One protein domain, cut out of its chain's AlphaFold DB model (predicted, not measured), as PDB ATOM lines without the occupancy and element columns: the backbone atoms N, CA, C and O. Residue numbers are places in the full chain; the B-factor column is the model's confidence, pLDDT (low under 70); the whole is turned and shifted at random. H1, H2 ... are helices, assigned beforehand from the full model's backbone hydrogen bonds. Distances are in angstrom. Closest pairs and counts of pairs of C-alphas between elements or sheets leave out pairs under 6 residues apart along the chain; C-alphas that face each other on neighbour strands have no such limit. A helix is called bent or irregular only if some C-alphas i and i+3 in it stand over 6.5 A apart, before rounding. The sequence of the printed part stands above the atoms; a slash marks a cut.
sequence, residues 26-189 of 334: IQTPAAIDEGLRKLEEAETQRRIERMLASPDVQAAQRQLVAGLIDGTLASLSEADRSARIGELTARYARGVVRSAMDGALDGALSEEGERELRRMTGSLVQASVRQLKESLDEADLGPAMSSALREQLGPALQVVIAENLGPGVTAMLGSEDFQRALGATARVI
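This is residues 26 to 189 of the 334 residues of an uncharacterized protein of Sorangium cellulosum (UniProt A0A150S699). Long helices make an open, loosely built frame: H5 and H6 meet at a corner and spread as a V, and H7a runs across the V's open side, from near the far end of H6 back toward H5. H3 packs side by side on H5, H1 and H2 lie off to one side with residues 26 to 32 sticking out, and H7b leads to H8 at the other end of the printed part. The printed part has 164 residues with eight named helices, H1 to H8 in order, and no named strand; the class is all helix. The whole is only just loose, close to compact, with a radius of gyration of the C-alphas of 18.7 A, and elongated, spanning 57 by 36 by 35 A.

H1, residues 26 to 37, begins at C-alpha 26 at (21.303, 5.232, 3.000); it is neither bent nor irregular, but only just: C-alphas 26 and 29 are 6.4 A apart. H2 is residues 42 to 52, H3 residues 55 to 69, 20.5 A long, and H4 residues 72 to 75. H5, residues 78 to 108, is 43.7 A long and ends at C-alpha 108 at (9.689, 21.981, 33.937). H6, residues 111 to 138, is 39.8 A long, with a kink of 38 degrees near residue 119. H7, residues 143 to 174, was assigned as one helix by its hydrogen bonds but is bent: C-alphas 164 and 167 are 6.7 A apart. Its arms are H7a, residues 143 to 164, 29.8 A long, with a kink of 34 degrees near residue 154, and H7b, residues 167 to 174. H8, residues 176 to 189, ends at C-alpha 189 at (-9.556, 30.633, 28.736).

H5 is the hub, touching four helices. H3 touches residues 88 to 99 of H5 at a shallow tilt of 8 degrees, opposite ways; their closest C-alphas, Ala 60 and Tyr 92, are 5.1 A apart. H4 only just touches H5, with 3 pairs of C-alphas within 8 A, the closest Leu 73 and Arg 81 at 5.6 A. H6 touches H5 only at the corner, closest at the C-alphas of Gly 107 and Gly 113, 5.2 A, with a shallow tilt of 31 degrees, opposite ways. H7a only just touches H5, with 3 pairs within 8 A, the closest C-alphas being Gly 86 and Ala 156 at 7.7 A, at a steep tilt of 58 degrees. H6 and H7a are apart. H7a and H7b stand about perpendicular, at 75 degrees. H7b and H8 are close but not clearly touching, closest at the C-alphas of Met 172 and Phe 178, 6.3 A. H2 is close to but not clearly touching H5, with C-alphas Met 51 and Ala 100 closest at 7.2 A, and likewise H1, with C-alphas Leu 36 and Gln 45 closest at 6.1 A. Every O i to N i+4 pair is within hydrogen-bond range in H2, H3, H5, H7b and H8; the counts are 7 of 8 in H1, 22 of 24 in H6 and 16 of 18 in H7a, and H4 is too short for such a pair.

The two C-alphas farthest apart, Ser 75 and Arg 187, are 58.3 A apart. The printed part has no cut, and its seven links between helices are tight. The mean pLDDT of the printed part is 72.2, and 66 residues are under 70, among them residues 106 to 153.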
ATOM      1  N   ILE A  26      21.089   3.938   3.668       47.94
ATOM      2  CA  ILE A  26      21.303   5.232   3.000       47.94
ATOM      3  C   ILE A  26      20.009   6.060   2.928       47.94
ATOM      4  O   ILE A  26      20.060   7.283   3.036       47.94
ATOM      5  N   GLN A  27      18.841   5.425   2.791       44.69
ATOM      6  CA  GLN A  27      17.576   6.152   2.620       44.69
ATOM      7  C   GLN A  27      16.965   6.666   3.930       44.69
ATOM      8  O   GLN A  27      16.285   7.690   3.917       44.69
ATOM      9  N   THR A  28      17.219   6.006   5.065       58.53
ATOM     10  CA  THR A  28      16.619   6.413   6.349       58.53
ATOM     11  C   THR A  28      17.114   7.789   6.835       58.53
ATOM     12  O   THR A  28      16.269   8.594   7.221       58.53
ATOM     13  N   PRO A  29      18.422   8.129   6.771       58.97
ATOM     14  CA  PRO A  29      18.893   9.477   7.107       58.97
ATOM     15  C   PRO A  29      18.314  10.546   6.175       58.97
ATOM     16  O   PRO A  29      17.782  11.538   6.652       58.97
ATOM     17  N   ALA A  30      18.302  10.301   4.859       60.75
ATOM     18  CA  ALA A  30      17.804  11.267   3.877       60.75
ATOM     19  C   ALA A  30      16.300  11.561   4.026       60.75
ATOM     20  O   ALA A  30      15.870  12.698   3.849       60.75
ATOM     21  N   ALA A  31      15.494  10.556   4.382       61.28
ATOM     22  CA  ALA A  31      14.069  10.742   4.646       61.28
ATOM     23  C   ALA A  31      13.808  11.517   5.952       61.28
ATOM     24  O   ALA A  31      12.872  12.314   6.014       61.28
ATOM     25  N   ILE A  32      14.638  11.309   6.983       62.09
ATOM     26  CA  ILE A  32      14.574  12.074   8.236       62.09
ATOM     27  C   ILE A  32      15.005  13.523   7.987       62.09
ATOM     28  O   ILE A  32      14.302  14.433   8.415       62.09
ATOM     29  N   ASP A  33      16.091  13.741   7.247       70.19
ATOM     30  CA  ASP A  33      16.609  15.074   6.928       70.19
ATOM     31  C   ASP A  33      15.616  15.881   6.077       70.19
ATOM     32  O   ASP A  33      15.372  17.053   6.359       70.19
ATOM     33  N   GLU A  34      14.972  15.259   5.083       68.81
ATOM     34  CA  GLU A  34      13.938  15.914   4.267       68.81
ATOM     35  C   GLU A  34      12.663  16.196   5.079       68.81
ATOM     36  O   GLU A  34      12.057  17.261   4.941       68.81
ATOM     37  N   GLY A  35      12.276  15.284   5.978       65.62
ATOM     38  CA  GLY A  35      11.173  15.502   6.917       65.62
ATOM     39  C   GLY A  35      11.449  16.643   7.899       65.62
ATOM     40  O   GLY A  35      10.567  17.462   8.151       65.62
ATOM     41  N   LEU A  36      12.683  16.745   8.403       64.12
ATOM     42  CA  LEU A  36      13.138  17.834   9.271       64.12
ATOM     43  C   LEU A  36      13.192  19.170   8.528       64.12
ATOM     44  O   LEU A  36      12.815  20.190   9.094       64.12
ATOM     45  N   ARG A  37      13.593  19.170   7.251       69.56
ATOM     46  CA  ARG A  37      13.645  20.381   6.422       69.56
ATOM     47  C   ARG A  37      12.265  20.976   6.132       69.56
ATOM     48  O   ARG A  37      12.168  22.163   5.838       69.56
ATOM     49  N   LYS A  38      11.208  20.160   6.209       65.56
ATOM     50  CA  LYS A  38       9.808  20.596   6.089       65.56
ATOM     51  C   LYS A  38       9.228  21.176   7.383       65.56
ATOM     52  O   LYS A  38       8.122  21.704   7.354       65.56
ATOM     53  N   LEU A  39       9.943  21.098   8.505       66.62
ATOM     54  CA  LEU A  39       9.548  21.783   9.733       66.62
ATOM     55  C   LEU A  39       9.993  23.246   9.629       66.62
ATOM     56  O   LEU A  39      11.185  23.535   9.643       66.62
ATOM     57  N   GLU A  40       9.038  24.171   9.507       62.94
ATOM     58  CA  GLU A  40       9.317  25.600   9.262       62.94
ATOM     59  C   GLU A  40      10.115  26.287  10.389       62.94
ATOM     60  O   GLU A  40      10.739  27.325  10.167       62.94
ATOM     61  N   GLU A  41      10.147  25.716  11.595       84.06
ATOM     62  CA  GLU A  41      10.814  26.309  12.755       84.06
ATOM     63  C   GLU A  41      12.181  25.670  13.040       84.06
ATOM     64  O   GLU A  41      12.284  24.535  13.515       84.06
ATOM     65  N   ALA A  42      13.250  26.457  12.861       81.38
ATOM     66  CA  ALA A  42      14.629  26.059  13.172       81.38
ATOM     67  C   ALA A  42      14.826  25.629  14.641       81.38
ATOM     68  O   ALA A  42      15.739  24.868  14.962       81.38
ATOM     69  N   GLU A  43      13.983  26.116  15.550       72.12
ATOM     70  CA  GLU A  43      13.992  25.713  16.955       72.12
ATOM     71  C   GLU A  43      13.428  24.300  17.154       72.12
ATOM     72  O   GLU A  43      14.045  23.477  17.837       72.12
ATOM     73  N   THR A  44      12.317  23.985  16.486       72.94
ATOM     74  CA  THR A  44      11.714  22.647  16.471       72.94
ATOM     75  C   THR A  44      12.688  21.624  15.889       72.94
ATOM     76  O   THR A  44      12.870  20.550  16.469       72.94
ATOM     77  N   GLN A  45      13.415  21.990  14.828       81.12
ATOM     78  CA  GLN A  45      14.456  21.145  14.243       81.12
ATOM     79  C   GLN A  45      15.585  20.834  15.241       81.12
ATOM     80  O   GLN A  45      15.855  19.664  15.512       81.12
ATOM     81  N   ARG A  46      16.181  21.853  15.884       83.62
ATOM     82  CA  ARG A  46      17.233  21.651  16.905       83.62
ATOM     83  C   ARG A  46      16.755  20.802  18.080       83.62
ATOM     84  O   ARG A  46      17.547  20.094  18.705       83.62
ATOM     85  N   ARG A  47      15.470  20.894  18.426       76.31
ATOM     86  CA  ARG A  47      14.878  20.125  19.522       76.31
ATOM     87  C   ARG A  47      14.700  18.657  19.149       76.31
ATOM     88  O   ARG A  47      15.039  17.798  19.959       76.31
ATOM     89  N   ILE A  48      14.236  18.370  17.933       79.44
ATOM     90  CA  ILE A  48      14.139  16.997  17.425       79.44
ATOM     91  C   ILE A  48      15.532  16.396  17.255       79.44
ATOM     92  O   ILE A  48      15.744  15.268  17.683       79.44
ATOM     93  N   GLU A  49      16.504  17.151  16.741       86.06
ATOM     94  CA  GLU A  49      17.903  16.714  16.665       86.06
ATOM     95  C   GLU A  49      18.455  16.356  18.049       86.06
ATOM     96  O   GLU A  49      19.044  15.293  18.226       86.06
ATOM     97  N   ARG A  50      18.203  17.190  19.067       85.75
ATOM     98  CA  ARG A  50      18.623  16.912  20.449       85.75
ATOM     99  C   ARG A  50      17.917  15.690  21.044       85.75
ATOM    100  O   ARG A  50      18.545  14.927  21.770       85.75
ATOM    101  N   MET A  51      16.637  15.496  20.728       84.75
ATOM    102  CA  MET A  51      15.863  14.328  21.155       84.75
ATOM    103  C   MET A  51      16.357  13.044  20.476       84.75
ATOM    104  O   MET A  51      16.537  12.036  21.147       84.75
ATOM    105  N   LEU A  52      16.632  13.074  19.170       85.06
ATOM    106  CA  LEU A  52      17.202  11.945  18.425       85.06
ATOM    107  C   LEU A  52      18.647  11.650  18.853       85.06
ATOM    108  O   LEU A  52      19.087  10.501  18.822       85.06
ATOM    109  N   ALA A  53      19.375  12.673  19.301       89.00
ATOM    110  CA  ALA A  53      20.696  12.531  19.897       89.00
ATOM    111  C   ALA A  53      20.662  11.983  21.335       89.00
ATOM    112  O   ALA A  53      21.729  11.705  21.888       89.00
ATOM    113  N   SER A  54      19.485  11.812  21.953       91.56
ATOM    114  CA  SER A  54      19.405  11.286  23.313       91.56
ATOM    115  C   SER A  54      19.871   9.822  23.359       91.56
ATOM    116  O   SER A  54      19.581   9.033  22.448       91.56
ATOM    117  N   PRO A  55      20.605   9.417  24.413       87.88
ATOM    118  CA  PRO A  55      21.128   8.058  24.519       87.88
ATOM    119  C   PRO A  55      20.008   7.007  24.534       87.88
ATOM    120  O   PRO A  55      20.205   5.909  24.013       87.88
ATOM    121  N   ASP A  56      18.829   7.355  25.054       82.50
ATOM    122  CA  ASP A  56      17.664   6.472  25.118       82.50
ATOM    123  C   ASP A  56      17.053   6.210  23.743       82.50
ATOM    124  O   ASP A  56      16.782   5.057  23.397       82.50
ATOM    125  N   VAL A  57      16.883   7.255  22.926       84.56
ATOM    126  CA  VAL A  57      16.369   7.105  21.558       84.56
ATOM    127  C   VAL A  57      17.370   6.323  20.708       84.56
ATOM    128  O   VAL A  57      16.977   5.397  19.996       84.56
ATOM    129  N   GLN A  58      18.672   6.578  20.866       89.44
ATOM    130  CA  GLN A  58      19.716   5.793  20.201       89.44
ATOM    131  C   GLN A  58      19.762   4.332  20.670       89.44
ATOM    132  O   GLN A  58      20.037   3.430  19.875       89.44
ATOM    133  N   ALA A  59      19.537   4.055  21.956       86.31
ATOM    134  CA  ALA A  59      19.460   2.689  22.475       86.31
ATOM    135  C   ALA A  59      18.233   1.955  21.915       86.31
ATOM    136  O   ALA A  59      18.353   0.820  21.448       86.31
ATOM    137  N   ALA A  60      17.081   2.624  21.885       81.50
ATOM    138  CA  ALA A  60      15.846   2.095  21.325       81.50
ATOM    139  C   ALA A  60      15.966   1.823  19.815       81.50
ATOM    140  O   ALA A  60      15.573   0.753  19.350       81.50
ATOM    141  N   GLN A  61      16.567   2.744  19.055       87.12
ATOM    142  CA  GLN A  61      16.824   2.567  17.625       87.12
ATOM    143  C   GLN A  61      17.792   1.404  17.372       87.12
ATOM    144  O   GLN A  61      17.522   0.562  16.517       87.12
ATOM    145  N   ARG A  62      18.881   1.293  18.150       90.94
ATOM    146  CA  ARG A  62      19.817   0.158  18.059       90.94
ATOM    147  C   ARG A  62      19.138  -1.176  18.347       90.94
ATOM    148  O   ARG A  62      19.402  -2.137  17.635       90.94
ATOM    149  N   GLN A  63      18.249  -1.241  19.337       85.62
ATOM    150  CA  GLN A  63      17.481  -2.455  19.634       85.62
ATOM    151  C   GLN A  63      16.485  -2.809  18.526       85.62
ATOM    152  O   GLN A  63      16.351  -3.983  18.188       85.62
ATOM    153  N   LEU A  64      15.808  -1.813  17.951       84.81
ATOM    154  CA  LEU A  64      14.880  -2.022  16.841       84.81
ATOM    155  C   LEU A  64      15.625  -2.536  15.603       84.81
ATOM    156  O   LEU A  64      15.227  -3.541  15.021       84.81
ATOM    157  N   VAL A  65      16.754  -1.913  15.260       87.69
ATOM    158  CA  VAL A  65      17.612  -2.336  14.147       87.69
ATOM    159  C   VAL A  65      18.218  -3.716  14.405       87.69
ATOM    160  O   VAL A  65      18.174  -4.559  13.517       87.69
ATOM    161  N   ALA A  66      18.720  -3.995  15.612       86.44
ATOM    162  CA  ALA A  66      19.228  -5.319  15.967       86.44
ATOM    163  C   ALA A  66      18.135  -6.392  15.842       86.44
ATOM    164  O   ALA A  66      18.378  -7.439  15.255       86.44
ATOM    165  N   GLY A  67      16.915  -6.103  16.306       83.88
ATOM    166  CA  GLY A  67      15.770  -7.007  16.176       83.88
ATOM    167  C   GLY A  67      15.312  -7.233  14.731       83.88
ATOM    168  O   GLY A  67      14.811  -8.311  14.423       83.88
ATOM    169  N   LEU A  68      15.499  -6.249  13.843       80.69
ATOM    170  CA  LEU A  68      15.220  -6.387  12.411       80.69
ATOM    171  C   LEU A  68      16.318  -7.170  11.671       80.69
ATOM    172  O   LEU A  68      16.014  -7.960  10.780       80.69
ATOM    173  N   ILE A  69      17.589  -6.944  12.026       83.25
ATOM    174  CA  ILE A  69      18.757  -7.536  11.353       83.25
ATOM    175  C   ILE A  69      18.970  -8.999  11.735       83.25
ATOM    176  O   ILE A  69      19.504  -9.743  10.916       83.25
ATOM    177  N   ASP A  70      18.525  -9.435  12.916       81.50
ATOM    178  CA  ASP A  70      18.746 -10.796  13.431       81.50
ATOM    179  C   ASP A  70      18.172 -11.917  12.533       81.50
ATOM    180  O   ASP A  70      18.302 -13.097  12.835       81.50
ATOM    181  N   GLY A  71      17.516 -11.589  11.409       71.56
ATOM    182  CA  GLY A  71      17.091 -12.539  10.373       71.56
ATOM    183  C   GLY A  71      15.935 -13.447  10.798       71.56
ATOM    184  O   GLY A  71      15.232 -14.001   9.956       71.56
ATOM    185  N   THR A  72      15.667 -13.525  12.101       74.81
ATOM    186  CA  THR A  72      14.593 -14.302  12.715       74.81
ATOM    187  C   THR A  72      13.217 -13.887  12.195       74.81
ATOM    188  O   THR A  72      12.348 -14.739  12.030       74.81
ATOM    189  N   LEU A  73      13.018 -12.622  11.805       76.50
ATOM    190  CA  LEU A  73      11.760 -12.159  11.199       76.50
ATOM    191  C   LEU A  73      11.435 -12.838   9.861       76.50
ATOM    192  O   LEU A  73      10.257 -12.990   9.532       76.50
ATOM    193  N   ALA A  74      12.445 -13.265   9.096       77.38
ATOM    194  CA  ALA A  74      12.232 -13.971   7.835       77.38
ATOM    195  C   ALA A  74      11.789 -15.427   8.060       77.38
ATOM    196  O   ALA A  74      11.033 -15.958   7.249       77.38
ATOM    197  N   SER A  75      12.214 -16.047   9.169       80.44
ATOM    198  CA  SER A  75      11.818 -17.411   9.554       80.44
ATOM    199  C   SER A  75      10.508 -17.490  10.340       80.44
ATOM    200  O   SER A  75       9.937 -18.570  10.461       80.44
ATOM    201  N   LEU A  76      10.039 -16.370  10.894       86.38
ATOM    202  CA  LEU A  76       8.776 -16.308  11.626       86.38
ATOM    203  C   LEU A  76       7.573 -16.317  10.673       86.38
ATOM    204  O   LEU A  76       7.637 -15.793   9.555       86.38
ATOM    205  N   SER A  77       6.460 -16.882  11.149       88.75
ATOM    206  CA  SER A  77       5.163 -16.763  10.480       88.75
ATOM    207  C   SER A  77       4.740 -15.288  10.391       88.75
ATOM    208  O   SER A  77       5.214 -14.453  11.159       88.75
ATOM    209  N   GLU A  78       3.833 -14.939   9.477       78.88
ATOM    210  CA  GLU A  78       3.364 -13.548   9.326       78.88
ATOM    211  C   GLU A  78       2.712 -13.005  10.617       78.88
ATOM    212  O   GLU A  78       2.901 -11.845  10.991       78.88
ATOM    213  N   ALA A  79       2.002 -13.868  11.354       75.56
ATOM    214  CA  ALA A  79       1.410 -13.529  12.647       75.56
ATOM    215  C   ALA A  79       2.483 -13.251  13.714       75.56
ATOM    216  O   ALA A  79       2.421 -12.236  14.405       75.56
ATOM    217  N   ASP A  80       3.515 -14.090  13.805       80.62
ATOM    218  CA  ASP A  80       4.597 -13.891  14.776       80.62
ATOM    219  C   ASP A  80       5.485 -12.697  14.404       80.62
ATOM    220  O   ASP A  80       5.953 -11.961  15.274       80.62
ATOM    221  N   ARG A  81       5.682 -12.460  13.103       82.19
ATOM    222  CA  ARG A  81       6.407 -11.304  12.571       82.19
ATOM    223  C   ARG A  81       5.706 -10.003  12.946       82.19
ATOM    224  O   ARG A  81       6.352  -9.110  13.489       82.19
ATOM    225  N   SER A  82       4.399  -9.902  12.703       71.81
ATOM    226  CA  SER A  82       3.614  -8.719  13.083       71.81
ATOM    227  C   SER A  82       3.594  -8.504  14.600       71.81
ATOM    228  O   SER A  82       3.834  -7.385  15.055       71.81
ATOM    229  N   ALA A  83       3.429  -9.569  15.396       77.19
ATOM    230  CA  ALA A  83       3.501  -9.492  16.855       77.19
ATOM    231  C   ALA A  83       4.875  -8.992  17.339       77.19
ATOM    232  O   ALA A  83       4.957  -8.115  18.204       77.19
ATOM    233  N   ARG A  84       5.963  -9.488  16.738       81.06
ATOM    234  CA  ARG A  84       7.333  -9.084  17.073       81.06
ATOM    235  C   ARG A  84       7.643  -7.645  16.664       81.06
ATOM    236  O   ARG A  84       8.256  -6.916  17.442       81.06
ATOM    237  N   ILE A  85       7.199  -7.214  15.481       81.69
ATOM    238  CA  ILE A  85       7.302  -5.815  15.036       81.69
ATOM    239  C   ILE A  85       6.516  -4.905  15.986       81.69
ATOM    240  O   ILE A  85       7.023  -3.854  16.383       81.69
ATOM    241  N   GLY A  86       5.317  -5.323  16.404       77.81
ATOM    242  CA  GLY A  86       4.506  -4.609  17.389       77.81
ATOM    243  C   GLY A  86       5.228  -4.446  18.727       77.81
ATOM    244  O   GLY A  86       5.284  -3.344  19.271       77.81
ATOM    245  N   GLU A  87       5.864  -5.507  19.222       83.75
ATOM    246  CA  GLU A  87       6.656  -5.468  20.454       83.75
ATOM    247  C   GLU A  87       7.863  -4.517  20.348       83.75
ATOM    248  O   GLU A  87       8.091  -3.698  21.248       83.75
ATOM    249  N   LEU A  88       8.624  -4.595  19.249       82.19
ATOM    250  CA  LEU A  88       9.776  -3.722  18.993       82.19
ATOM    251  C   LEU A  88       9.349  -2.253  18.878       82.19
ATOM    252  O   LEU A  88       9.957  -1.383  19.504       82.19
ATOM    253  N   THR A  89       8.260  -1.985  18.158       79.12
ATOM    254  CA  THR A  89       7.684  -0.641  18.004       79.12
ATOM    255  C   THR A  89       7.200  -0.095  19.347       79.12
ATOM    256  O   THR A  89       7.486   1.050  19.688       79.12
ATOM    257  N   ALA A  90       6.537  -0.917  20.165       76.75
ATOM    258  CA  ALA A  90       6.077  -0.520  21.494       76.75
ATOM    259  C   ALA A  90       7.238  -0.237  22.465       76.75
ATOM    260  O   ALA A  90       7.121   0.626  23.337       76.75
ATOM    261  N   ARG A  91       8.371  -0.949  22.357       82.88
ATOM    262  CA  ARG A  91       9.590  -0.614  23.121       82.88
ATOM    263  C   ARG A  91      10.208   0.695  22.643       82.88
ATOM    264  O   ARG A  91      10.543   1.524  23.483       82.88
ATOM    265  N   TYR A  92      10.296   0.900  21.329       79.75
ATOM    266  CA  TYR A  92      10.798   2.145  20.755       79.75
ATOM    267  C   TYR A  92       9.959   3.353  21.191       79.75
ATOM    268  O   TYR A  92      10.499   4.306  21.749       79.75
ATOM    269  N   ALA A  93       8.633   3.271  21.051       77.81
ATOM    270  CA  ALA A  93       7.712   4.320  21.480       77.81
ATOM    271  C   ALA A  93       7.850   4.635  22.979       77.81
ATOM    272  O   ALA A  93       7.888   5.802  23.360       77.81
ATOM    273  N   ARG A  94       7.999   3.614  23.838       81.12
ATOM    274  CA  ARG A  94       8.254   3.816  25.276       81.12
ATOM    275  C   ARG A  94       9.574   4.540  25.547       81.12
ATOM    276  O   ARG A  94       9.605   5.382  26.437       81.12
ATOM    277  N   GLY A  95      10.632   4.237  24.795       79.19
ATOM    278  CA  GLY A  95      11.921   4.930  24.900       79.19
ATOM    279  C   GLY A  95      11.821   6.407  24.513       79.19
ATOM    280  O   GLY A  95      12.272   7.266  25.264       79.19
ATOM    281  N   VAL A  96      11.149   6.706  23.396       77.62
ATOM    282  CA  VAL A  96      10.911   8.087  22.940       77.62
ATOM    283  C   VAL A  96      10.082   8.870  23.959       77.62
ATOM    284  O   VAL A  96      10.463   9.976  24.332       77.62
ATOM    285  N   VAL A  97       8.980   8.295  24.455       77.00
ATOM    286  CA  VAL A  97       8.121   8.956  25.454       77.00
ATOM    287  C   VAL A  97       8.876   9.202  26.757       77.00
ATOM    288  O   VAL A  97       8.776  10.297  27.302       77.00
ATOM    289  N   ARG A  98       9.652   8.224  27.244       78.75
ATOM    290  CA  ARG A  98      10.453   8.389  28.464       78.75
ATOM    291  C   ARG A  98      11.512   9.477  28.289       78.75
ATOM    292  O   ARG A  98      11.563  10.375  29.111       78.75
ATOM    293  N   SER A  99      12.244   9.481  27.174       76.81
ATOM    294  CA  SER A  99      13.239  10.523  26.881       76.81
ATOM    295  C   SER A  99      12.616  11.921  26.767       76.81
ATOM    296  O   SER A  99      13.175  12.894  27.273       76.81
ATOM    297  N   ALA A 100      11.438  12.028  26.146       75.06
ATOM    298  CA  ALA A 100      10.697  13.283  26.075       75.06
ATOM    299  C   ALA A 100      10.212  13.740  27.461       75.06
ATOM    300  O   ALA A 100      10.256  14.933  27.751       75.06
ATOM    301  N   MET A 101       9.776  12.811  28.318       74.75
ATOM    302  CA  MET A 101       9.383  13.106  29.697       74.75
ATOM    303  C   MET A 101      10.574  13.516  30.560       74.75
ATOM    304  O   MET A 101      10.459  14.508  31.266       74.75
ATOM    305  N   ASP A 102      11.709  12.829  30.464       75.81
ATOM    306  CA  ASP A 102      12.917  13.155  31.228       75.81
ATOM    307  C   ASP A 102      13.443  14.544  30.828       75.81
ATOM    308  O   ASP A 102      13.685  15.392  31.684       75.81
ATOM    309  N   GLY A 103      13.477  14.849  29.524       71.94
ATOM    310  CA  GLY A 103      13.832  16.186  29.035       71.94
ATOM    311  C   GLY A 103      12.804  17.272  29.384       71.94
ATOM    312  O   GLY A 103      13.172  18.429  29.599       71.94
ATOM    313  N   ALA A 104      11.515  16.930  29.449       67.19
ATOM    314  CA  ALA A 104      10.466  17.860  29.861       67.19
ATOM    315  C   ALA A 104      10.465  18.103  31.374       67.19
ATOM    316  O   ALA A 104      10.181  19.221  31.785       67.19
ATOM    317  N   LEU A 105      10.793  17.100  32.192       71.38
ATOM    318  CA  LEU A 105      10.897  17.214  33.647       71.38
ATOM    319  C   LEU A 105      12.117  18.045  34.051       71.38
ATOM    320  O   LEU A 105      11.972  18.944  34.878       71.38
ATOM    321  N   ASP A 106      13.266  17.840  33.402       69.56
ATOM    322  CA  ASP A 106      14.451  18.689  33.595       69.56
ATOM    323  C   ASP A 106      14.172  20.155  33.220       69.56
ATOM    324  O   ASP A 106      14.650  21.079  33.877       69.56
ATOM    325  N   GLY A 107      13.347  20.385  32.193       63.47
ATOM    326  CA  GLY A 107      12.899  21.725  31.814       63.47
ATOM    327  C   GLY A 107      11.852  22.311  32.766       63.47
ATOM    328  O   GLY A 107      11.963  23.469  33.162       63.47
ATOM    329  N   ALA A 108      10.840  21.532  33.151       55.88
ATOM    330  CA  ALA A 108       9.689  21.981  33.937       55.88
ATOM    331  C   ALA A 108      10.016  22.255  35.412       55.88
ATOM    332  O   ALA A 108       9.293  23.010  36.056       55.88
ATOM    333  N   LEU A 109      11.106  21.687  35.940       60.09
ATOM    334  CA  LEU A 109      11.613  22.021  37.274       60.09
ATOM    335  C   LEU A 109      12.373  23.361  37.318       60.09
ATOM    336  O   LEU A 109      12.747  23.812  38.399       60.09
ATOM    337  N   SER A 110      12.572  24.026  36.175       65.06
ATOM    338  CA  SER A 110      13.068  25.405  36.124       65.06
ATOM    339  C   SER A 110      11.902  26.409  36.085       65.06
ATOM    340  O   SER A 110      10.933  26.219  35.350       65.06
ATOM    341  N   GLU A 111      11.987  27.511  36.844       62.81
ATOM    342  CA  GLU A 111      10.962  28.580  36.852       62.81
ATOM    343  C   GLU A 111      10.745  29.232  35.470       62.81
ATOM    344  O   GLU A 111       9.673  29.778  35.186       62.81
ATOM    345  N   GLU A 112      11.756  29.181  34.600       63.38
ATOM    346  CA  GLU A 112      11.668  29.603  33.198       63.38
ATOM    347  C   GLU A 112      10.825  28.606  32.379       63.38
ATOM    348  O   GLU A 112       9.958  28.996  31.589       63.38
ATOM    349  N   GLY A 113      11.019  27.307  32.629       60.12
ATOM    350  CA  GLY A 113      10.360  26.220  31.920       60.12
ATOM    351  C   GLY A 113       8.854  26.169  32.132       60.12
ATOM    352  O   GLY A 113       8.138  25.821  31.201       60.12
ATOM    353  N   GLU A 114       8.330  26.587  33.286       60.88
ATOM    354  CA  GLU A 114       6.879  26.595  33.526       60.88
ATOM    355  C   GLU A 114       6.135  27.609  32.629       60.88
ATOM    356  O   GLU A 114       5.022  27.354  32.152       60.88
ATOM    357  N   ARG A 115       6.761  28.762  32.349       66.94
ATOM    358  CA  ARG A 115       6.214  29.796  31.451       66.94
ATOM    359  C   ARG A 115       6.339  29.392  29.984       66.94
ATOM    360  O   ARG A 115       5.412  29.627  29.206       66.94
ATOM    361  N   GLU A 116       7.448  28.751  29.636       62.47
ATOM    362  CA  GLU A 116       7.700  28.178  28.316       62.47
ATOM    363  C   GLU A 116       6.693  27.056  28.002       62.47
ATOM    364  O   GLU A 116       6.010  27.090  26.979       62.47
ATOM    365  N   LEU A 117       6.500  26.110  28.930       56.34
ATOM    366  CA  LEU A 117       5.618  24.948  28.779       56.34
ATOM    367  C   LEU A 117       4.151  25.352  28.580       56.34
ATOM    368  O   LEU A 117       3.434  24.715  27.806       56.34
ATOM    369  N   ARG A 118       3.701  26.437  29.227       61.97
ATOM    370  CA  ARG A 118       2.336  26.967  29.063       61.97
ATOM    371  C   ARG A 118       2.101  27.590  27.690       61.97
ATOM    372  O   ARG A 118       1.012  27.424  27.147       61.97
ATOM    373  N   ARG A 119       3.099  28.258  27.100       62.38
ATOM    374  CA  ARG A 119       3.007  28.750  25.711       62.38
ATOM    375  C   ARG A 119       3.120  27.608  24.703       62.38
ATOM    376  O   ARG A 119       2.392  27.581  23.717       62.38
ATOM    377  N   MET A 120       3.978  26.639  25.000       60.09
ATOM    378  CA  MET A 120       4.333  25.546  24.101       60.09
ATOM    379  C   MET A 120       3.258  24.460  24.018       60.09
ATOM    380  O   MET A 120       3.004  23.936  22.943       60.09
ATOM    381  N   THR A 121       2.566  24.135  25.115       60.81
ATOM    382  CA  THR A 121       1.496  23.117  25.087       60.81
ATOM    383  C   THR A 121       0.339  23.537  24.171       60.81
ATOM    384  O   THR A 121      -0.252  22.694  23.501       60.81
ATOM    385  N   GLY A 122       0.045  24.840  24.089       56.72
ATOM    386  CA  GLY A 122      -0.982  25.370  23.190       56.72
ATOM    387  C   GLY A 122      -0.592  25.263  21.714       56.72
ATOM    388  O   GLY A 122      -1.359  24.730  20.913       56.72
ATOM    389  N   SER A 123       0.617  25.713  21.360       59.78
ATOM    390  CA  SER A 123       1.094  25.702  19.972       59.78
ATOM    391  C   SER A 123       1.437  24.299  19.475       59.78
ATOM    392  O   SER A 123       1.105  23.957  18.345       59.78
ATOM    393  N   LEU A 124       2.029  23.450  20.316       52.78
ATOM    394  CA  LEU A 124       2.520  22.129  19.922       52.78
ATOM    395  C   LEU A 124       1.388  21.119  19.726       52.78
ATOM    396  O   LEU A 124       1.448  20.316  18.798       52.78
ATOM    397  N   VAL A 125       0.320  21.183  20.531       53.81
ATOM    398  CA  VAL A 125      -0.886  20.367  20.299       53.81
ATOM    399  C   VAL A 125      -1.570  20.796  19.003       53.81
ATOM    400  O   VAL A 125      -1.943  19.947  18.195       53.81
ATOM    401  N   GLN A 126      -1.685  22.105  18.761       52.41
ATOM    402  CA  GLN A 126      -2.302  22.627  17.545       52.41
ATOM    403  C   GLN A 126      -1.478  22.297  16.289       52.41
ATOM    404  O   GLN A 126      -2.048  21.848  15.294       52.41
ATOM    405  N   ALA A 127      -0.154  22.450  16.348       61.38
ATOM    406  CA  ALA A 127       0.768  22.102  15.270       61.38
ATOM    407  C   ALA A 127       0.791  20.590  15.013       61.38
ATOM    408  O   ALA A 127       0.678  20.173  13.868       61.38
ATOM    409  N   SER A 128       0.818  19.760  16.061       50.47
ATOM    410  CA  SER A 128       0.796  18.297  15.917       50.47
ATOM    411  C   SER A 128      -0.510  17.801  15.298       50.47
ATOM    412  O   SER A 128      -0.483  16.934  14.436       50.47
ATOM    413  N   VAL A 129      -1.661  18.360  15.690       56.03
ATOM    414  CA  VAL A 129      -2.962  17.997  15.097       56.03
ATOM    415  C   VAL A 129      -3.051  18.463  13.646       56.03
ATOM    416  O   VAL A 129      -3.541  17.720  12.797       56.03
ATOM    417  N   ARG A 130      -2.566  19.675  13.350       59.91
ATOM    418  CA  ARG A 130      -2.552  20.219  11.990       59.91
ATOM    419  C   ARG A 130      -1.636  19.412  11.079       59.91
ATOM    420  O   ARG A 130      -2.087  18.985  10.030       59.91
ATOM    421  N   GLN A 131      -0.422  19.116  11.524       60.19
ATOM    422  CA  GLN A 131       0.559  18.350  10.768       60.19
ATOM    423  C   GLN A 131       0.174  16.878  10.629       60.19
ATOM    424  O   GLN A 131       0.403  16.291   9.581       60.19
ATOM    425  N   LEU A 132      -0.464  16.275  11.637       54.59
ATOM    426  CA  LEU A 132      -1.022  14.931  11.499       54.59
ATOM    427  C   LEU A 132      -2.149  14.921  10.460       54.59
ATOM    428  O   LEU A 132      -2.223  14.000   9.659       54.59
ATOM    429  N   LYS A 133      -3.001  15.953  10.442       62.81
ATOM    430  CA  LYS A 133      -4.047  16.110   9.427       62.81
ATOM    431  C   LYS A 133      -3.451  16.307   8.029       62.81
ATOM    432  O   LYS A 133      -3.826  15.576   7.127       62.81
ATOM    433  N   GLU A 134      -2.504  17.228   7.866       62.91
ATOM    434  CA  GLU A 134      -1.824  17.509   6.590       62.91
ATOM    435  C   GLU A 134      -1.041  16.294   6.089       62.91
ATOM    436  O   GLU A 134      -1.151  15.923   4.930       62.91
ATOM    437  N   SER A 135      -0.327  15.596   6.973       57.78
ATOM    438  CA  SER A 135       0.422  14.392   6.615       57.78
ATOM    439  C   SER A 135      -0.484  13.201   6.298       57.78
ATOM    440  O   SER A 135      -0.063  12.326   5.547       57.78
ATOM    441  N   LEU A 136      -1.696  13.133   6.863       57.44
ATOM    442  CA  LEU A 136      -2.698  12.123   6.505       57.44
ATOM    443  C   LEU A 136      -3.411  12.465   5.189       57.44
ATOM    444  O   LEU A 136      -3.698  11.548   4.424       57.44
ATOM    445  N   ASP A 137      -3.660  13.751   4.930       63.19
ATOM    446  CA  ASP A 137      -4.261  14.243   3.686       63.19
ATOM    447  C   ASP A 137      -3.273  14.144   2.501       63.19
ATOM    448  O   ASP A 137      -3.679  13.806   1.395       63.19
ATOM    449  N   GLU A 138      -1.974  14.390   2.714       64.19
ATOM    450  CA  GLU A 138      -0.965  14.442   1.641       64.19
ATOM    451  C   GLU A 138      -0.328  13.087   1.316       64.19
ATOM    452  O   GLU A 138       0.082  12.845   0.182       64.19
ATOM    453  N   ALA A 139      -0.261  12.164   2.278       59.78
ATOM    454  CA  ALA A 139       0.321  10.845   2.037       59.78
ATOM    455  C   ALA A 139      -0.622   9.882   1.288       59.78
ATOM    456  O   ALA A 139      -0.267   8.715   1.110       59.78
ATOM    457  N   ASP A 140      -1.811  10.348   0.875       52.53
ATOM    458  CA  ASP A 140      -2.846   9.578   0.165       52.53
ATOM    459  C   ASP A 140      -3.045   8.185   0.797       52.53
ATOM    460  O   ASP A 140      -3.246   7.162   0.131       52.53
ATOM    461  N   LEU A 141      -2.906   8.135   2.132       55.09
ATOM    462  CA  LEU A 141      -2.947   6.913   2.919       55.09
ATOM    463  C   LEU A 141      -4.390   6.449   2.926       55.09
ATOM    464  O   LEU A 141      -5.183   6.806   3.798       55.09
ATOM    465  N   GLY A 142      -4.733   5.685   1.893       66.50
ATOM    466  CA  GLY A 142      -6.094   5.272   1.629       66.50
ATOM    467  C   GLY A 142      -6.742   4.559   2.823       66.50
ATOM    468  O   GLY A 142      -6.072   4.151   3.782       66.50
ATOM    469  N   PRO A 143      -8.063   4.317   2.749       59.66
ATOM    470  CA  PRO A 143      -8.857   3.721   3.827       59.66
ATOM    471  C   PRO A 143      -8.243   2.451   4.444       59.66
ATOM    472  O   PRO A 143      -8.406   2.196   5.634       59.66
ATOM    473  N   ALA A 144      -7.489   1.685   3.650       49.28
ATOM    474  CA  ALA A 144      -6.814   0.463   4.066       49.28
ATOM    475  C   ALA A 144      -5.707   0.683   5.118       49.28
ATOM    476  O   ALA A 144      -5.627  -0.086   6.074       49.28
ATOM    477  N   MET A 145      -4.886   1.733   5.001       52.00
ATOM    478  CA  MET A 145      -3.802   1.983   5.963       52.00
ATOM    479  C   MET A 145      -4.328   2.622   7.253       52.00
ATOM    480  O   MET A 145      -3.875   2.277   8.342       52.00
ATOM    481  N   SER A 146      -5.359   3.468   7.151       61.31
ATOM    482  CA  SER A 146      -6.098   3.979   8.314       61.31
ATOM    483  C   SER A 146      -6.798   2.853   9.089       61.31
ATOM    484  O   SER A 146      -6.760   2.839  10.322       61.31
ATOM    485  N   SER A 147      -7.378   1.871   8.384       60.91
ATOM    486  CA  SER A 147      -7.966   0.676   9.005       60.91
ATOM    487  C   SER A 147      -6.899  -0.182   9.680       60.91
ATOM    488  O   SER A 147      -7.059  -0.521  10.847       60.91
ATOM    489  N   ALA A 148      -5.775  -0.445   9.008       61.12
ATOM    490  CA  ALA A 148      -4.679  -1.229   9.575       61.12
ATOM    491  C   ALA A 148      -4.057  -0.561  10.815       61.12
ATOM    492  O   ALA A 148      -3.822  -1.226  11.822       61.12
ATOM    493  N   LEU A 149      -3.855   0.762  10.795       58.75
ATOM    494  CA  LEU A 149      -3.394   1.517  11.963       58.75
ATOM    495  C   LEU A 149      -4.429   1.496  13.096       58.75
ATOM    496  O   LEU A 149      -4.066   1.319  14.253       58.75
ATOM    497  N   ARG A 150      -5.727   1.623  12.805       69.38
ATOM    498  CA  ARG A 150      -6.761   1.518  13.848       69.38
ATOM    499  C   ARG A 150      -6.865   0.116  14.438       69.38
ATOM    500  O   ARG A 150      -6.975  -0.006  15.655       69.38
ATOM    501  N   GLU A 151      -6.835  -0.918  13.608       64.25
ATOM    502  CA  GLU A 151      -7.005  -2.307  14.042       64.25
ATOM    503  C   GLU A 151      -5.769  -2.854  14.750       64.25
ATOM    504  O   GLU A 151      -5.915  -3.590  15.722       64.25
ATOM    505  N   GLN A 152      -4.562  -2.486  14.313       62.16
ATOM    506  CA  GLN A 152      -3.327  -3.012  14.899       62.16
ATOM    507  C   GLN A 152      -2.742  -2.085  15.961       62.16
ATOM    508  O   GLN A 152      -2.341  -2.532  17.037       62.16
ATOM    509  N   LEU A 153      -2.712  -0.781  15.687       62.16
ATOM    510  CA  LEU A 153      -2.128   0.194  16.601       62.16
ATOM    511  C   LEU A 153      -3.114   0.565  17.710       62.16
ATOM    512  O   LEU A 153      -2.685   0.782  18.835       62.16
ATOM    513  N   GLY A 154      -4.422   0.577  17.438       74.44
ATOM    514  CA  GLY A 154      -5.454   0.901  18.428       74.44
ATOM    515  C   GLY A 154      -5.380   0.042  19.697       74.44
ATOM    516  O   GLY A 154      -5.214   0.606  20.778       74.44
ATOM    517  N   PRO A 155      -5.432  -1.300  19.606       70.75
ATOM    518  CA  PRO A 155      -5.331  -2.175  20.774       70.75
ATOM    519  C   PRO A 155      -3.978  -2.074  21.486       70.75
ATOM    520  O   PRO A 155      -3.935  -2.018  22.712       70.75
ATOM    521  N   ALA A 156      -2.872  -1.992  20.740       64.25
ATOM    522  CA  ALA A 156      -1.534  -1.872  21.322       64.25
ATOM    523  C   ALA A 156      -1.350  -0.538  22.066       64.25
ATOM    524  O   ALA A 156      -0.863  -0.513  23.198       64.25
ATOM    525  N   LEU A 157      -1.802   0.569  21.471       64.44
ATOM    526  CA  LEU A 157      -1.796   1.889  22.095       64.44
ATOM    527  C   LEU A 157      -2.729   1.912  23.308       64.44
ATOM    528  O   LEU A 157      -2.373   2.477  24.334       64.44
ATOM    529  N   GLN A 158      -3.889   1.256  23.229       71.12
ATOM    530  CA  GLN A 158      -4.824   1.142  24.344       71.12
ATOM    531  C   GLN A 158      -4.223   0.366  25.519       71.12
ATOM    532  O   GLN A 158      -4.403   0.795  26.654       71.12
ATOM    533  N   VAL A 159      -3.489  -0.725  25.275       70.12
ATOM    534  CA  VAL A 159      -2.765  -1.467  26.322       70.12
ATOM    535  C   VAL A 159      -1.663  -0.601  26.925       70.12
ATOM    536  O   VAL A 159      -1.610  -0.450  28.141       70.12
ATOM    537  N   VAL A 160      -0.837   0.055  26.101       70.50
ATOM    538  CA  VAL A 160       0.226   0.946  26.597       70.50
ATOM    539  C   VAL A 160      -0.357   2.092  27.425       70.50
ATOM    540  O   VAL A 160       0.141   2.360  28.520       70.50
ATOM    541  N   ILE A 161      -1.434   2.725  26.949       71.00
ATOM    542  CA  ILE A 161      -2.143   3.778  27.676       71.00
ATOM    543  C   ILE A 161      -2.741   3.215  28.965       71.00
ATOM    544  O   ILE A 161      -2.523   3.794  30.016       71.00
ATOM    545  N   ALA A 162      -3.461   2.097  28.932       71.25
ATOM    546  CA  ALA A 162      -4.128   1.556  30.114       71.25
ATOM    547  C   ALA A 162      -3.140   1.085  31.190       71.25
ATOM    548  O   ALA A 162      -3.370   1.337  32.372       71.25
ATOM    549  N   GLU A 163      -2.049   0.431  30.795       71.44
ATOM    550  CA  GLU A 163      -1.081  -0.158  31.723       71.44
ATOM    551  C   GLU A 163      -0.046   0.849  32.228       71.44
ATOM    552  O   GLU A 163       0.316   0.805  33.400       71.44
ATOM    553  N   ASN A 164       0.422   1.768  31.376       71.19
ATOM    554  CA  ASN A 164       1.531   2.663  31.725       71.19
ATOM    555  C   ASN A 164       1.059   4.085  32.019       71.19
ATOM    556  O   ASN A 164       1.563   4.722  32.940       71.19
ATOM    557  N   LEU A 165       0.084   4.587  31.258       69.44
ATOM    558  CA  LEU A 165      -0.447   5.933  31.464       69.44
ATOM    559  C   LEU A 165      -1.649   5.931  32.404       69.44
ATOM    560  O   LEU A 165      -1.838   6.907  33.105       69.44
ATOM    561  N   GLY A 166      -2.434   4.860  32.485       79.75
ATOM    562  CA  GLY A 166      -3.663   4.795  33.272       79.75
ATOM    563  C   GLY A 166      -3.437   5.142  34.745       79.75
ATOM    564  O   GLY A 166      -4.060   6.094  35.219       79.75
ATOM    565  N   PRO A 167      -2.531   4.447  35.458       76.38
ATOM    566  CA  PRO A 167      -2.212   4.746  36.853       76.38
ATOM    567  C   PRO A 167      -1.602   6.142  37.030       76.38
ATOM    568  O   PRO A 167      -1.977   6.863  37.949       76.38
ATOM    569  N   GLY A 168      -0.713   6.549  36.117       72.06
ATOM    570  CA  GLY A 168      -0.074   7.866  36.152       72.06
ATOM    571  C   GLY A 168      -1.072   9.002  35.945       72.06
ATOM    572  O   GLY A 168      -1.124   9.930  36.738       72.06
ATOM    573  N   VAL A 169      -1.935   8.892  34.937       73.50
ATOM    574  CA  VAL A 169      -2.988   9.854  34.605       73.50
ATOM    575  C   VAL A 169      -4.060   9.875  35.684       73.50
ATOM    576  O   VAL A 169      -4.507  10.955  36.035       73.50
ATOM    577  N   THR A 170      -4.461   8.743  36.274       76.88
ATOM    578  CA  THR A 170      -5.405   8.777  37.410       76.88
ATOM    579  C   THR A 170      -4.790   9.399  38.659       76.88
ATOM    580  O   THR A 170      -5.469  10.186  39.316       76.88
ATOM    581  N   ALA A 171      -3.515   9.130  38.957       76.69
ATOM    582  CA  ALA A 171      -2.799   9.816  40.032       76.69
ATOM    583  C   ALA A 171      -2.672  11.326  39.755       76.69
ATOM    584  O   ALA A 171      -2.906  12.137  40.646       76.69
ATOM    585  N   MET A 172      -2.388  11.712  38.507       75.38
ATOM    586  CA  MET A 172      -2.269  13.111  38.096       75.38
ATOM    587  C   MET A 172      -3.625  13.828  38.129       75.38
ATOM    588  O   MET A 172      -3.726  14.894  38.719       75.38
ATOM    589  N   LEU A 173      -4.691  13.228  37.589       82.81
ATOM    590  CA  LEU A 173      -6.063  13.761  37.624       82.81
ATOM    591  C   LEU A 173      -6.612  13.870  39.055       82.81
ATOM    592  O   LEU A 173      -7.427  14.748  39.346       82.81
ATOM    593  N   GLY A 174      -6.180  12.971  39.940       81.56
ATOM    594  CA  GLY A 174      -6.497  13.008  41.365       81.56
ATOM    595  C   GLY A 174      -5.665  14.015  42.161       81.56
ATOM    596  O   GLY A 174      -6.035  14.323  43.290       81.56
ATOM    597  N   SER A 175      -4.568  14.534  41.602       91.62
ATOM    598  CA  SER A 175      -3.718  15.497  42.301       91.62
ATOM    599  C   SER A 175      -4.383  16.873  42.373       91.62
ATOM    600  O   SER A 175      -4.905  17.393  41.380       91.62
ATOM    601  N   GLU A 176      -4.343  17.487  43.555       92.06
ATOM    602  CA  GLU A 176      -4.868  18.841  43.758       92.06
ATOM    603  C   GLU A 176      -4.142  19.867  42.883       92.06
ATOM    604  O   GLU A 176      -4.764  20.811  42.400       92.06
ATOM    605  N   ASP A 177      -2.847  19.669  42.632       81.38
ATOM    606  CA  ASP A 177      -2.041  20.571  41.811       81.38
ATOM    607  C   ASP A 177      -2.483  20.556  40.349       81.38
ATOM    608  O   ASP A 177      -2.630  21.619  39.745       81.38
ATOM    609  N   PHE A 178      -2.797  19.380  39.795       82.50
ATOM    610  CA  PHE A 178      -3.372  19.293  38.457       82.50
ATOM    611  C   PHE A 178      -4.762  19.924  38.399       82.50
ATOM    612  O   PHE A 178      -5.044  20.678  37.473       82.50
ATOM    613  N   GLN A 179      -5.629  19.676  39.387       88.31
ATOM    614  CA  GLN A 179      -6.952  20.310  39.434       88.31
ATOM    615  C   GLN A 179      -6.847  21.837  39.552       88.31
ATOM    616  O   GLN A 179      -7.598  22.565  38.900       88.31
ATOM    617  N   ARG A 180      -5.873  22.338  40.323       89.94
ATOM    618  CA  ARG A 180      -5.583  23.769  40.469       89.94
ATOM    619  C   ARG A 180      -5.032  24.363  39.173       89.94
ATOM    620  O   ARG A 180      -5.478  25.437  38.775       89.94
ATOM    621  N   ALA A 181      -4.133  23.658  38.485       80.38
ATOM    622  CA  ALA A 181      -3.615  24.052  37.177       80.38
ATOM    623  C   ALA A 181      -4.720  24.060  36.111       80.38
ATOM    624  O   ALA A 181      -4.872  25.048  35.395       80.38
ATOM    625  N   LEU A 182      -5.554  23.017  36.056       81.38
ATOM    626  CA  LEU A 182      -6.697  22.925  35.146       81.38
ATOM    627  C   LEU A 182      -7.703  24.053  35.411       81.38
ATOM    628  O   LEU A 182      -8.185  24.687  34.475       81.38
ATOM    629  N   GLY A 183      -7.972  24.354  36.685       88.19
ATOM    630  CA  GLY A 183      -8.809  25.476  37.097       88.19
ATOM    631  C   GLY A 183      -8.216  26.835  36.715       88.19
ATOM    632  O   GLY A 183      -8.939  27.705  36.229       88.19
ATOM    633  N   ALA A 184      -6.903  27.021  36.873       85.94
ATOM    634  CA  ALA A 184      -6.209  28.231  36.437       85.94
ATOM    635  C   ALA A 184      -6.287  28.402  34.912       85.94
ATOM    636  O   ALA A 184      -6.632  29.485  34.442       85.94
ATOM    637  N   THR A 185      -6.067  27.333  34.146       73.50
ATOM    638  CA  THR A 185      -6.197  27.339  32.684       73.50
ATOM    639  C   THR A 185      -7.630  27.622  32.244       73.50
ATOM    640  O   THR A 185      -7.841  28.497  31.408       73.50
ATOM    641  N   ALA A 186      -8.634  26.971  32.840       79.88
ATOM    642  CA  ALA A 186     -10.044  27.242  32.551       79.88
ATOM    643  C   ALA A 186     -10.408  28.709  32.831       79.88
ATOM    644  O   ALA A 186     -11.151  29.327  32.071       79.88
ATOM    645  N   ARG A 187      -9.835  29.298  33.888       87.88
ATOM    646  CA  ARG A 187     -10.029  30.711  34.227       87.88
ATOM    647  C   ARG A 187      -9.358  31.657  33.231       87.88
ATOM    648  O   ARG A 187      -9.934  32.697  32.931       87.88
ATOM    649  N   VAL A 188      -8.173  31.310  32.723       86.25
ATOM    650  CA  VAL A 188      -7.498  32.071  31.660       86.25
ATOM    651  C   VAL A 188      -8.310  32.004  30.371       86.25
ATOM    652  O   VAL A 188      -8.648  33.050  29.838       86.25
ATOM    653  N   ILE A 189      -8.717  30.809  29.933       72.56
ATOM    654  CA  ILE A 189      -9.556  30.633  28.736       72.56
ATOM    655  C   ILE A 189     -10.863  31.419  28.880       72.56
ATOM    656  O   ILE A 189     -11.242  32.155  27.974       72.56
TER     657      ILE A 189